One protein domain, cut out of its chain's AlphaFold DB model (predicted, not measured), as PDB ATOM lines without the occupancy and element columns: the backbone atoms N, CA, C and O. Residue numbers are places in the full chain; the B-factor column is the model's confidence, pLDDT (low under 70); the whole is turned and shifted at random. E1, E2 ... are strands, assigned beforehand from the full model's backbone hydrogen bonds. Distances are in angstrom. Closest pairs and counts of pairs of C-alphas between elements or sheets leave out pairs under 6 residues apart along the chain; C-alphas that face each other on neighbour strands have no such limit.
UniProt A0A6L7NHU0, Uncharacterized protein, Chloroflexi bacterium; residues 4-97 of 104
ATOM      1  N   LEU A   4      16.471  59.745 -52.361       82.12
ATOM      2  CA  LEU A   4      16.348  58.306 -52.573       82.12
ATOM      3  C   LEU A   4      17.421  57.610 -51.741       82.12
ATOM      4  O   LEU A   4      18.610  57.840 -51.958       82.12
ATOM      5  N   ARG A   5      16.999  56.758 -50.801       85.88
ATOM      6  CA  ARG A   5      17.898  55.901 -50.025       85.88
ATOM      7  C   ARG A   5      17.766  54.464 -50.505       85.88
ATOM      8  O   ARG A   5      16.660  53.931 -50.575       85.88
ATOM      9  N   ARG A   6      18.893  53.837 -50.826       88.44
ATOM     10  CA  ARG A   6      18.956  52.433 -51.226       88.44
ATOM     11  C   ARG A   6      20.010  51.722 -50.401       88.44
ATOM     12  O   ARG A   6      21.178  52.084 -50.478       88.44
ATOM     13  N   ARG A   7      19.591  50.689 -49.677       89.81
ATOM     14  CA  ARG A   7      20.503  49.764 -49.014       89.81
ATOM     15  C   ARG A   7      20.758  48.554 -49.907       89.81
ATOM     16  O   ARG A   7      19.828  48.076 -50.560       89.81
ATOM     17  N   LYS A   8      22.001  48.083 -49.953       90.19
ATOM     18  CA  LYS A   8      22.379  46.835 -50.622       90.19
ATOM     19  C   LYS A   8      23.414  46.091 -49.792       90.19
ATOM     20  O   LYS A   8      24.358  46.716 -49.323       90.19
ATOM     21  N   ASP A   9      23.264  44.780 -49.684       92.50
ATOM     22  CA  ASP A   9      24.192  43.890 -48.987       92.50
ATOM     23  C   ASP A   9      24.785  42.898 -50.009       92.50
ATOM     24  O   ASP A   9      24.071  42.428 -50.899       92.50
ATOM     25  N   PHE A  10      26.092  42.635 -49.958       93.81
ATOM     26  CA  PHE A  10      26.777  41.818 -50.963       93.81
ATOM     27  C   PHE A  10      28.121  41.252 -50.473       93.81
ATOM     28  O   PHE A  10      28.812  41.877 -49.665       93.81
ATOM     29  N   PRO A  11      28.534  40.081 -50.996       94.69
ATOM     30  CA  PRO A  11      29.894  39.587 -50.820       94.69
ATOM     31  C   PRO A  11      30.878  40.404 -51.667       94.69
ATOM     32  O   PRO A  11      30.586  40.758 -52.812       94.69
ATOM     33  N   ALA A  12      32.061  40.671 -51.125       94.88
ATOM     34  CA  ALA A  12      33.082  41.491 -51.761       94.88
ATOM     35  C   ALA A  12      34.501  41.047 -51.386       94.88
ATOM     36  O   ALA A  12      34.719  40.289 -50.444       94.88
ATOM     37  N   THR A  13      35.487  41.561 -52.109       94.69
ATOM     38  CA  THR A  13      36.901  41.484 -51.747       94.69
ATOM     39  C   THR A  13      37.386  42.874 -51.362       94.69
ATOM     40  O   THR A  13      37.255  43.820 -52.147       94.69
ATOM     41  N   LEU A  14      37.968  42.990 -50.169       92.81
ATOM     42  CA  LEU A  14      38.716  44.167 -49.758       92.81
ATOM     43  C   LEU A  14      40.098  44.133 -50.414       92.81
ATOM     44  O   LEU A  14      40.807  43.124 -50.377       92.81
ATOM     45  N   LEU A  15      40.475  45.246 -51.021       94.06
ATOM     46  CA  LEU A  15      41.701  45.419 -51.782       94.06
ATOM     47  C   LEU A  15      42.479  46.610 -51.215       94.06
ATOM     48  O   LEU A  15      41.902  47.610 -50.786       94.06
ATOM     49  N   THR A  16      43.804  46.542 -51.284       92.31
ATOM     50  CA  THR A  16      44.661  47.731 -51.162       92.31
ATOM     51  C   THR A  16      44.292  48.777 -52.228       92.31
ATOM     52  O   THR A  16      43.741  48.415 -53.274       92.31
ATOM     53  N   PRO A  17      44.654  50.061 -52.048       88.69
ATOM     54  CA  PRO A  17      44.497  51.081 -53.090       88.69
ATOM     55  C   PRO A  17      45.128  50.715 -54.441       88.69
ATOM     56  O   PRO A  17      44.689  51.203 -55.477       88.69
ATOM     57  N   GLN A  18      46.151  49.856 -54.434       89.88
ATOM     58  CA  GLN A  18      46.860  49.369 -55.618       89.88
ATOM     59  C   GLN A  18      46.196  48.135 -56.261       89.88
ATOM     60  O   GLN A  18      46.717  47.606 -57.238       89.88
ATOM     61  N   GLY A  19      45.073  47.646 -55.723       89.81
ATOM     62  CA  GLY A  19      44.321  46.514 -56.278       89.81
ATOM     63  C   GLY A  19      44.771  45.128 -55.802       89.81
ATOM     64  O   GLY A  19      44.226  44.124 -56.255       89.81
ATOM     65  N   LYS A  20      45.726  45.031 -54.867       92.00
ATOM     66  CA  LYS A  20      46.086  43.750 -54.227       92.00
ATOM     67  C   LYS A  20      44.982  43.304 -53.264       92.00
ATOM     68  O   LYS A  20      44.605  44.092 -52.399       92.00
ATOM     69  N   ALA A  21      44.516  42.058 -53.381       92.00
ATOM     70  CA  ALA A  21      43.519  41.464 -52.482       92.00
ATOM     71  C   ALA A  21      44.056  41.309 -51.054       92.00
ATOM     72  O   ALA A  21      45.213  40.928 -50.866       92.00
ATOM     73  N   LEU A  22      43.211  41.639 -50.074       89.81
ATOM     74  CA  LEU A  22      43.513  41.555 -48.645       89.81
ATOM     75  C   LEU A  22      42.628  40.538 -47.934       89.81
ATOM     76  O   LEU A  22      43.143  39.710 -47.203       89.81
ATOM     77  N   SER A  23      41.311  40.613 -48.116       89.88
ATOM     78  CA  SER A  23      40.382  39.708 -47.438       89.88
ATOM     79  C   SER A  23      39.070  39.616 -48.205       89.88
ATOM     80  O   SER A  23      38.616  40.590 -48.813       89.88
ATOM     81  N   GLU A  24      38.457  38.437 -48.189       92.00
ATOM     82  CA  GLU A  24      37.059  38.288 -48.573       92.00
ATOM     83  C   GLU A  24      36.169  38.783 -47.437       92.00
ATOM     84  O   GLU A  24      36.453  38.566 -46.261       92.00
ATOM     85  N   CYS A  25      35.090  39.468 -47.788       91.12
ATOM     86  CA  CYS A  25      34.243  40.134 -46.821       91.12
ATOM     87  C   CYS A  25      32.780  40.142 -47.248       91.12
ATOM     88  O   CYS A  25      32.445  39.969 -48.422       91.12
ATOM     89  N   TYR A  26      31.897  40.365 -46.283       92.31
ATOM     90  CA  TYR A  26      30.519  40.748 -46.550       92.31
ATOM     91  C   TYR A  26      30.348  42.214 -46.177       92.31
ATOM     92  O   TYR A  26      30.800  42.640 -45.112       92.31
ATOM     93  N   ALA A  27      29.728  42.991 -47.058       92.25
ATOM     94  CA  ALA A  27      29.531  44.414 -46.852       92.25
ATOM     95  C   ALA A  27      28.087  44.808 -47.141       92.25
ATOM     96  O   ALA A  27      27.421  44.221 -47.993       92.25
ATOM     97  N   PHE A  28      27.631  45.858 -46.471       92.81
ATOM     98  CA  PHE A  28      26.446  46.587 -46.888       92.81
ATOM     99  C   PHE A  28      26.780  48.040 -47.166       92.81
ATOM    100  O   PHE A  28      27.681  48.611 -46.554       92.81
ATOM    101  N   VAL A  29      26.031  48.637 -48.086       93.38
ATOM    102  CA  VAL A  29      26.116  50.054 -48.430       93.38
ATOM    103  C   VAL A  29      24.745  50.698 -48.341       93.38
ATOM    104  O   VAL A  29      23.752  50.141 -48.811       93.38
ATOM    105  N   ASP A  30      24.708  51.894 -47.777       92.69
ATOM    106  CA  ASP A  30      23.614  52.844 -47.857       92.69
ATOM    107  C   ASP A  30      23.981  53.919 -48.881       92.69
ATOM    108  O   ASP A  30      24.921  54.691 -48.701       92.69
ATOM    109  N   ILE A  31      23.228  53.969 -49.975       91.00
ATOM    110  CA  ILE A  31      23.402  54.944 -51.049       91.00
ATOM    111  C   ILE A  31      22.307  55.991 -50.906       91.00
ATOM    112  O   ILE A  31      21.117  55.673 -50.965       91.00
ATOM    113  N   VAL A  32      22.713  57.246 -50.754       89.62
ATOM    114  CA  VAL A  32      21.834  58.405 -50.661       89.62
ATOM    115  C   VAL A  32      22.020  59.235 -51.921       89.62
ATOM    116  O   VAL A  32      23.091  59.781 -52.177       89.62
ATOM    117  N   THR A  33      20.972  59.321 -52.735       87.06
ATOM    118  CA  THR A  33      20.924  60.232 -53.880       87.06
ATOM    119  C   THR A  33      20.041  61.422 -53.531       87.06
ATOM    120  O   THR A  33      18.859  61.249 -53.228       87.06
ATOM    121  N   THR A  34      20.603  62.623 -53.614       85.75
ATOM    122  CA  THR A  34      19.892  63.891 -53.423       85.75
ATOM    123  C   THR A  34      19.753  64.589 -54.769       85.75
ATOM    124  O   THR A  34      20.742  64.753 -55.485       85.75
ATOM    125  N   VAL A  35      18.534  65.002 -55.118       83.69
ATOM    126  CA  VAL A  35      18.271  65.805 -56.321       83.69
ATOM    127  C   VAL A  35      17.824  67.195 -55.884       83.69
ATOM    128  O   VAL A  35      16.776  67.343 -55.253       83.69
ATOM    129  N   SER A  36      18.624  68.209 -56.207       83.75
ATOM    130  CA  SER A  36      18.338  69.614 -55.908       83.75
ATOM    131  C   SER A  36      18.632  70.463 -57.135       83.75
ATOM    132  O   SER A  36      19.724  70.369 -57.680       83.75
ATOM    133  N   GLU A  37      17.664  71.271 -57.572       82.31
ATOM    134  CA  GLU A  37      17.847  72.274 -58.643       82.31
ATOM    135  C   GLU A  37      18.477  71.718 -59.940       82.31
ATOM    136  O   GLU A  37      19.269  72.375 -60.604       82.31
ATOM    137  N   GLY A  38      18.147  70.473 -60.305       78.62
ATOM    138  CA  GLY A  38      18.702  69.802 -61.490       78.62
ATOM    139  C   GLY A  38      20.081  69.162 -61.283       78.62
ATOM    140  O   GLY A  38      20.545  68.431 -62.154       78.62
ATOM    141  N   VAL A  39      20.709  69.346 -60.119       80.50
ATOM    142  CA  VAL A  39      21.945  68.664 -59.724       80.50
ATOM    143  C   VAL A  39      21.606  67.375 -58.978       80.50
ATOM    144  O   VAL A  39      20.887  67.376 -57.974       80.50
ATOM    145  N   ARG A  40      22.145  66.253 -59.466       81.50
ATOM    146  CA  ARG A  40      22.087  64.950 -58.796       81.50
ATOM    147  C   ARG A  40      23.397  64.710 -58.052       81.50
ATOM    148  O   ARG A  40      24.441  64.588 -58.681       81.50
ATOM    149  N   SER A  41      23.326  64.604 -56.730       84.56
ATOM    150  CA  SER A  41      24.456  64.241 -55.873       84.56
ATOM    151  C   SER A  41      24.241  62.852 -55.286       84.56
ATOM    152  O   SER A  41      23.139  62.538 -54.830       84.56
ATOM    153  N   THR A  42      25.282  62.024 -55.297       87.12
ATOM    154  CA  THR A  42      25.258  60.678 -54.720       87.12
ATOM    155  C   THR A  42      26.338  60.580 -53.656       87.12
ATOM    156  O   THR A  42      27.517  60.761 -53.944       87.12
ATOM    157  N   THR A  43      25.941  60.251 -52.434       89.94
ATOM    158  CA  THR A  43      26.853  59.889 -51.348       89.94
ATOM    159  C   THR A  43      26.546  58.471 -50.909       89.94
ATOM    160  O   THR A  43      25.384  58.064 -50.903       89.94
ATOM    161  N   TRP A  44      27.565  57.713 -50.524       93.12
ATOM    162  CA  TRP A  44      27.355  56.376 -49.996       93.12
ATOM    163  C   TRP A  44      28.329  56.067 -48.872       93.12
ATOM    164  O   TRP A  44      29.479  56.506 -48.861       93.12
ATOM    165  N   GLU A  45      27.832  55.311 -47.914       94.19
ATOM    166  CA  GLU A  45      28.574  54.809 -46.770       94.19
ATOM    167  C   GLU A  45      28.163  53.366 -46.532       94.19
ATOM    168  O   GLU A  45      27.213  52.869 -47.137       94.19
ATOM    169  N   GLY A  46      28.900  52.660 -45.697       92.75
ATOM    170  CA  GLY A  46      28.608  51.265 -45.473       92.75
ATOM    171  C   GLY A  46      29.405  50.675 -44.341       92.75
ATOM    172  O   GLY A  46      30.167  51.360 -43.651       92.75
ATOM    173  N   ARG A  47      29.209  49.376 -44.163       92.19
ATOM    174  CA  ARG A  47      29.935  48.602 -43.174       92.19
ATOM    175  C   ARG A  47      30.364  47.272 -43.759       92.19
ATOM    176  O   ARG A  47      29.590  46.616 -44.452       92.19
ATOM    177  N   ILE A  48      31.591  46.882 -43.458       90.44
ATOM    178  CA  ILE A  48      32.070  45.515 -43.622       90.44
ATOM    179  C   ILE A  48      31.674  44.769 -42.354       90.44
ATOM    180  O   ILE A  48      31.995  45.235 -41.269       90.44
ATOM    181  N   THR A  49      30.945  43.666 -42.482       86.94
ATOM    182  CA  THR A  49      30.374  42.910 -41.351       86.94
ATOM    183  C   THR A  49      31.039  41.557 -41.132       86.94
ATOM    184  O   THR A  49      30.742  40.873 -40.158       86.94
ATOM    185  N   SER A  50      31.909  41.138 -42.047       84.00
ATOM    186  CA  SER A  50      32.729  39.941 -41.892       84.00
ATOM    187  C   SER A  50      34.007  40.074 -42.701       84.00
ATOM    188  O   SER A  50      34.000  40.673 -43.776       84.00
ATOM    189  N   LEU A  51      35.088  39.492 -42.194       83.94
ATOM    190  CA  LEU A  51      36.380  39.392 -42.863       83.94
ATOM    191  C   LEU A  51      36.875  37.956 -42.743       83.94
ATOM    192  O   LEU A  51      36.804  37.358 -41.671       83.94
ATOM    193  N   SER A  52      37.388  37.406 -43.837       80.62
ATOM    194  CA  SER A  52      38.065  36.106 -43.833       80.62
ATOM    195  C   SER A  52      39.370  36.138 -43.030       80.62
ATOM    196  O   SER A  52      39.794  35.115 -42.502       80.62
ATOM    197  N   GLU A  53      40.003  37.311 -42.935       73.00
ATOM    198  CA  GLU A  53      41.287  37.522 -42.266       73.00
ATOM    199  C   GLU A  53      41.186  38.701 -41.279       73.00
ATOM    200  O   GLU A  53      41.627  39.811 -41.578       73.00
ATOM    201  N   PRO A  54      40.624  38.483 -40.075       66.31
ATOM    202  CA  PRO A  54      40.394  39.545 -39.089       66.31
ATOM    203  C   PRO A  54      41.674  40.036 -38.390       66.31
ATOM    204  O   PRO A  54      41.634  40.926 -37.548       66.31
ATOM    205  N   GLN A  55      42.836  39.478 -38.741       62.38
ATOM    206  CA  GLN A  55      44.124  39.779 -38.102       62.38
ATOM    207  C   GLN A  55      44.652  41.185 -38.436       62.38
ATOM    208  O   GLN A  55      45.658  41.626 -37.877       62.38
ATOM    209  N   HIS A  56      43.993  41.897 -39.351       65.56
ATOM    210  CA  HIS A  56      44.388  43.221 -39.800       65.56
ATOM    211  C   HIS A  56      43.444  44.291 -39.254       65.56
ATOM    212  O   HIS A  56      42.265  44.322 -39.590       65.56
ATOM    213  N   ALA A  57      43.993  45.226 -38.477       73.00
ATOM    214  CA  ALA A  57      43.315  46.480 -38.181       73.00
ATOM    215  C   ALA A  57      43.366  47.377 -39.427       73.00
ATOM    216  O   ALA A  57      44.413  47.937 -39.761       73.00
ATOM    217  N   TYR A  58      42.247  47.489 -40.141       80.94
ATOM    218  CA  TYR A  58      42.155  48.339 -41.326       80.94
ATOM    219  C   TYR A  58      41.848  49.796 -40.957       80.94
ATOM    220  O   TYR A  58      40.933  50.075 -40.181       80.94
ATOM    221  N   ALA A  59      42.582  50.733 -41.557       84.50
ATOM    222  CA  ALA A  59      42.341  52.168 -41.427       84.50
ATOM    223  C   ALA A  59      42.814  52.914 -42.681       84.50
ATOM    224  O   ALA A  59      43.884  52.625 -43.217       84.50
ATOM    225  N   GLY A  60      42.031  53.890 -43.146       89.81
ATOM    226  CA  GLY A  60      42.383  54.701 -44.315       89.81
ATOM    227  C   GLY A  60      41.772  54.199 -45.623       89.81
ATOM    228  O   GLY A  60      40.638  53.728 -45.647       89.81
ATOM    229  N   MET A  61      42.490  54.388 -46.731       93.75
ATOM    230  CA  MET A  61      41.961  54.158 -48.079       93.75
ATOM    231  C   MET A  61      42.132  52.710 -48.529       93.75
ATOM    232  O   MET A  61      43.220  52.146 -48.426       93.75
ATOM    233  N   TYR A  62      41.075  52.161 -49.119       93.38
ATOM    234  CA  TYR A  62      41.024  50.825 -49.706       93.38
ATOM    235  C   TYR A  62      40.128  50.829 -50.947       93.38
ATOM    236  O   TYR A  62      39.513  51.842 -51.294       93.38
ATOM    237  N   ALA A  63      40.047  49.689 -51.622       94.06
ATOM    238  CA  ALA A  63      39.046  49.455 -52.647       94.06
ATOM    239  C   ALA A  63      38.187  48.239 -52.282       94.06
ATOM    240  O   ALA A  63      38.679  47.246 -51.753       94.06
ATOM    241  N   LEU A  64      36.892  48.336 -52.553       94.19
ATOM    242  CA  LEU A  64      35.903  47.300 -52.310       94.19
ATOM    243  C   LEU A  64      35.380  46.817 -53.659       94.19
ATOM    244  O   LEU A  64      34.771  47.588 -54.401       94.19
ATOM    245  N   ARG A  65      35.619  45.545 -53.981       95.75
ATOM    246  CA  ARG A  65      35.148  44.937 -55.229       95.75
ATOM    247  C   ARG A  65      34.062  43.906 -54.940       95.75
ATOM    248  O   ARG A  65      34.380  42.898 -54.307       95.75
ATOM    249  N   PRO A  66      32.812  44.115 -55.383       94.81
ATOM    250  CA  PRO A  66      31.775  43.095 -55.293       94.81
ATOM    251  C   PRO A  66      32.204  41.789 -55.968       94.81
ATOM    252  O   PRO A  66      32.915  41.792 -56.973       94.81
ATOM    253  N   LYS A  67      31.763  40.653 -55.430       92.75
ATOM    254  CA  LYS A  67      32.032  39.351 -56.046       92.75
ATOM    255  C   LYS A  67      31.384  39.294 -57.433       92.75
ATOM    256  O   LYS A  67      30.187  39.523 -57.558       92.75
ATOM    257  N   GLY A  68      32.176  38.964 -58.453       88.06
ATOM    258  CA  GLY A  68      31.717  38.922 -59.846       88.06
ATOM    259  C   GLY A  68      31.687  40.281 -60.556       88.06
ATOM    260  O   GLY A  68      31.264  40.324 -61.704       88.06
ATOM    261  N   ALA A  69      32.133  41.362 -59.909       90.12
ATOM    262  CA  ALA A  69      32.349  42.649 -60.563       90.12
ATOM    263  C   ALA A  69      33.801  42.789 -61.044       90.12
ATOM    264  O   ALA A  69      34.736  42.363 -60.358       90.12
ATOM    265  N   ASP A  70      33.983  43.447 -62.189       87.50
ATOM    266  CA  ASP A  70      35.307  43.760 -62.739       87.50
ATOM    267  C   ASP A  70      35.932  44.994 -62.068       87.50
ATOM    268  O   ASP A  70      37.152  45.077 -61.898       87.50
ATOM    269  N   GLU A  71      35.094  45.933 -61.619       90.31
ATOM    270  CA  GLU A  71      35.515  47.209 -61.042       90.31
ATOM    271  C   GLU A  71      35.422  47.236 -59.512       90.31
ATOM    272  O   GLU A  71      34.517  46.668 -58.894       90.31
ATOM    273  N   ALA A  72      36.372  47.937 -58.889       92.94
ATOM    274  CA  ALA A  72      36.400  48.170 -57.452       92.94
ATOM    275  C   ALA A  72      36.049  49.627 -57.135       92.94
ATOM    276  O   ALA A  72      36.606  50.554 -57.724       92.94
ATOM    277  N   SER A  73      35.191  49.832 -56.141       93.56
ATOM    278  CA  SER A  73      34.872  51.164 -55.632       93.56
ATOM    279  C   SER A  73      35.849  51.569 -54.543       93.56
ATOM    280  O   SER A  73      36.165  50.787 -53.647       93.56
ATOM    281  N   ARG A  74      36.319  52.816 -54.579       94.56
ATOM    282  CA  ARG A  74      37.212  53.334 -53.539       94.56
ATOM    283  C   ARG A  74      36.422  53.611 -52.268       94.56
ATOM    284  O   ARG A  74      35.368  54.243 -52.311       94.56
ATOM    285  N   ILE A  75      36.970  53.174 -51.144       94.25
ATOM    286  CA  ILE A  75      36.401  53.402 -49.820       94.25
ATOM    287  C   ILE A  75      37.454  53.969 -48.876       94.25
ATOM    288  O   ILE A  75      38.642  53.658 -48.972       94.25
ATOM    289  N   GLN A  76      37.002  54.785 -47.937       94.06
ATOM    290  CA  GLN A  76      37.768  55.207 -46.779       94.06
ATOM    291  C   GLN A  76      37.173  54.534 -45.548       94.06
ATOM    292  O   GLN A  76      36.030  54.812 -45.194       94.06
ATOM    293  N   ILE A  77      37.938  53.676 -44.884       90.81
ATOM    294  CA  ILE A  77      37.563  53.097 -43.595       90.81
ATOM    295  C   ILE A  77      37.760  54.171 -42.522       90.81
ATOM    296  O   ILE A  77      38.874  54.664 -42.323       90.81
ATOM    297  N   VAL A  78      36.657  54.564 -41.882       88.25
ATOM    298  CA  VAL A  78      36.572  55.701 -40.945       88.25
ATOM    299  C   VAL A  78      36.433  55.269 -39.489       88.25
ATOM    300  O   VAL A  78      36.799  56.030 -38.598       88.25
ATOM    301  N   ARG A  79      35.942  54.051 -39.238       80.81
ATOM    302  CA  ARG A  79      35.919  53.433 -37.910       80.81
ATOM    303  C   ARG A  79      36.254  51.953 -38.057       80.81
ATOM    304  O   ARG A  79      35.602  51.250 -38.826       80.81
ATOM    305  N   GLY A  80      37.308  51.526 -37.367       67.50
ATOM    306  CA  GLY A  80      37.714  50.124 -37.299       67.50
ATOM    307  C   GLY A  80      36.942  49.347 -36.238       67.50
ATOM    308  O   GLY A  80      36.157  49.945 -35.502       67.50
ATOM    309  N   ALA A  81      37.200  48.041 -36.164       62.19
ATOM    310  CA  ALA A  81      36.611  47.145 -35.176       62.19
ATOM    311  C   ALA A  81      36.747  47.734 -33.761       62.19
ATOM    312  O   ALA A  81      37.847  47.813 -33.209       62.19
ATOM    313  N   ASP A  82      35.633  48.180 -33.177       53.41
ATOM    314  CA  ASP A  82      35.600  48.478 -31.750       53.41
ATOM    315  C   ASP A  82      35.856  47.159 -31.023       53.41
ATOM    316  O   ASP A  82      35.127  46.182 -31.214       53.41
ATOM    317  N   VAL A  83      36.869  47.136 -30.154       46.22
ATOM    318  CA  VAL A  83      37.052  46.054 -29.184       46.22
ATOM    319  C   VAL A  83      35.883  46.134 -28.201       46.22
ATOM    320  O   VAL A  83      35.980  46.706 -27.117       46.22
ATOM    321  N   ARG A  84      34.724  45.601 -28.591       45.22
ATOM    322  CA  ARG A  84      33.617  45.374 -27.671       45.22
ATOM    323  C   ARG A  84      34.049  44.239 -26.761       45.22
ATOM    324  O   ARG A  84      34.258  43.120 -27.222       45.22
ATOM    325  N   LEU A  85      34.212  44.546 -25.475       39.44
ATOM    326  CA  LEU A  85      34.482  43.583 -24.406       39.44
ATOM    327  C   LEU A  85      33.595  42.334 -24.588       39.44
ATOM    328  O   LEU A  85      32.404  42.368 -24.294       39.44
ATOM    329  N   GLY A  86      34.180  41.253 -25.112       44.12
ATOM    330  CA  GLY A  86      33.527  39.949 -25.273       44.12
ATOM    331  C   GLY A  86      32.858  39.649 -26.623       44.12
ATOM    332  O   GLY A  86      32.336  38.549 -26.770       44.12
ATOM    333  N   VAL A  87      32.885  40.553 -27.611       44.50
ATOM    334  CA  VAL A  87      32.393  40.285 -28.979       44.50
ATOM    335  C   VAL A  87      33.408  40.820 -29.987       44.50
ATOM    336  O   VAL A  87      33.475  42.026 -30.217       44.50
ATOM    337  N   THR A  88      34.186  39.936 -30.615       49.16
ATOM    338  CA  THR A  88      34.986  40.273 -31.805       49.16
ATOM    339  C   THR A  88      34.036  40.431 -32.991       49.16
ATOM    340  O   THR A  88      33.824  39.511 -33.776       49.16
ATOM    341  N   SER A  89      33.353  41.569 -33.058       54.38
ATOM    342  CA  SER A  89      32.654  41.985 -34.266       54.38
ATOM    343  C   SER A  89      33.670  42.782 -35.073       54.38
ATOM    344  O   SER A  89      33.959  43.931 -34.743       54.38
ATOM    345  N   ASP A  90      34.262  42.144 -36.085       68.56
ATOM    346  CA  ASP A  90      35.217  42.754 -37.019       68.56
ATOM    347  C   ASP A  90      34.485  43.683 -38.001       68.56
ATOM    348  O   ASP A  90      34.556  43.541 -39.223       68.56
ATOM    349  N   GLU A  91      33.695  44.598 -37.445       83.19
ATOM    350  CA  GLU A  91      32.870  45.535 -38.179       83.19
ATOM    351  C   GLU A  91      33.668  46.801 -38.501       83.19
ATOM    352  O   GLU A  91      34.182  47.472 -37.605       83.19
ATOM    353  N   TYR A  92      33.743  47.153 -39.785       86.69
ATOM    354  CA  TYR A  92      34.451  48.347 -40.251       86.69
ATOM    355  C   TYR A  92      33.485  49.284 -40.955       86.69
ATOM    356  O   TYR A  92      32.901  48.916 -41.974       86.69
ATOM    357  N   GLU A  93      33.328  50.503 -40.447       90.62
ATOM    358  CA  GLU A  93      32.541  51.541 -41.115       90.62
ATOM    359  C   GLU A  93      33.403  52.240 -42.163       90.62
ATOM    360  O   GLU A  93      34.550  52.621 -41.904       90.62
ATOM    361  N   PHE A  94      32.836  52.447 -43.346       92.69
ATOM    362  CA  PHE A  94      33.513  53.126 -44.435       92.69
ATOM    363  C   PHE A  94      32.624  54.156 -45.120       92.69
ATOM    364  O   PHE A  94      31.395  54.089 -45.097       92.69
ATOM    365  N   ARG A  95      33.278  55.094 -45.800       93.44
ATOM    366  CA  ARG A  95      32.655  56.039 -46.721       93.44
ATOM    367  C   ARG A  95      33.161  55.810 -48.127       93.44
ATOM    368  O   ARG A  95      34.346  55.573 -48.342       93.44
ATOM    369  N   GLY A  96      32.248  55.894 -49.074       90.88
ATOM    370  CA  GLY A  96      32.551  55.844 -50.485       90.88
ATOM    371  C   GLY A  96      33.278  57.080 -50.985       90.88
ATOM    372  O   GLY A  96      32.914  58.202 -50.633       90.88
ATOM    373  N   ALA A  97      34.266  56.880 -51.852       85.50
ATOM    374  CA  ALA A  97      34.876  57.943 -52.635       85.50
ATOM    375  C   ALA A  97      34.525  57.741 -54.116       85.50
ATOM    376  O   ALA A  97      34.995  56.791 -54.744       85.50
TER     377      ALA A  97
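Overview. This is residues 4 to 97 of the 104 residues of an uncharacterized protein of Chloroflexi bacterium (UniProt A0A6L7NHU0). What shape? This is a closed six-strand barrel; the E2 and E3 hairpin's tip and residues 80 to 91 reach out at opposite ends. What builds it? The 94 printed residues hold no named helix; the antiparallel ring runs E1 E2 E3 E6 E5 E4. It is all strand, compact, radius of gyration of the C-alphas 14.0 A, spans 47 by 32 by 21 A.

Arrangement. Which strands meander? E1, residues 4 to 15, E2, 21 to 36, and E3, 39 to 51, do, each antiparallel neighbour to the last; likewise E4, 60 to 66, E5, 73 to 79, and E6, 92 to 97. Which make Greek keys? E1 to E4 and E3 to E6 do, first beside fourth; N 13 and O 65, within hydrogen-bond range, are 2.8 A apart.

Along the chain. Where are the ends? C-alpha 4 is at (16.348, 58.306, -52.573), C-alpha 97 at (34.876, 57.943, -52.635). What of E2? It is 37.9 A long and bends by 94 degrees at residue 24.

Size, cuts and confidence. Any cut? The printed part has none. Where is confidence low? Residues 54 to 56 and, in the long E5 to E6 link, 80 to 90 have pLDDT under 70.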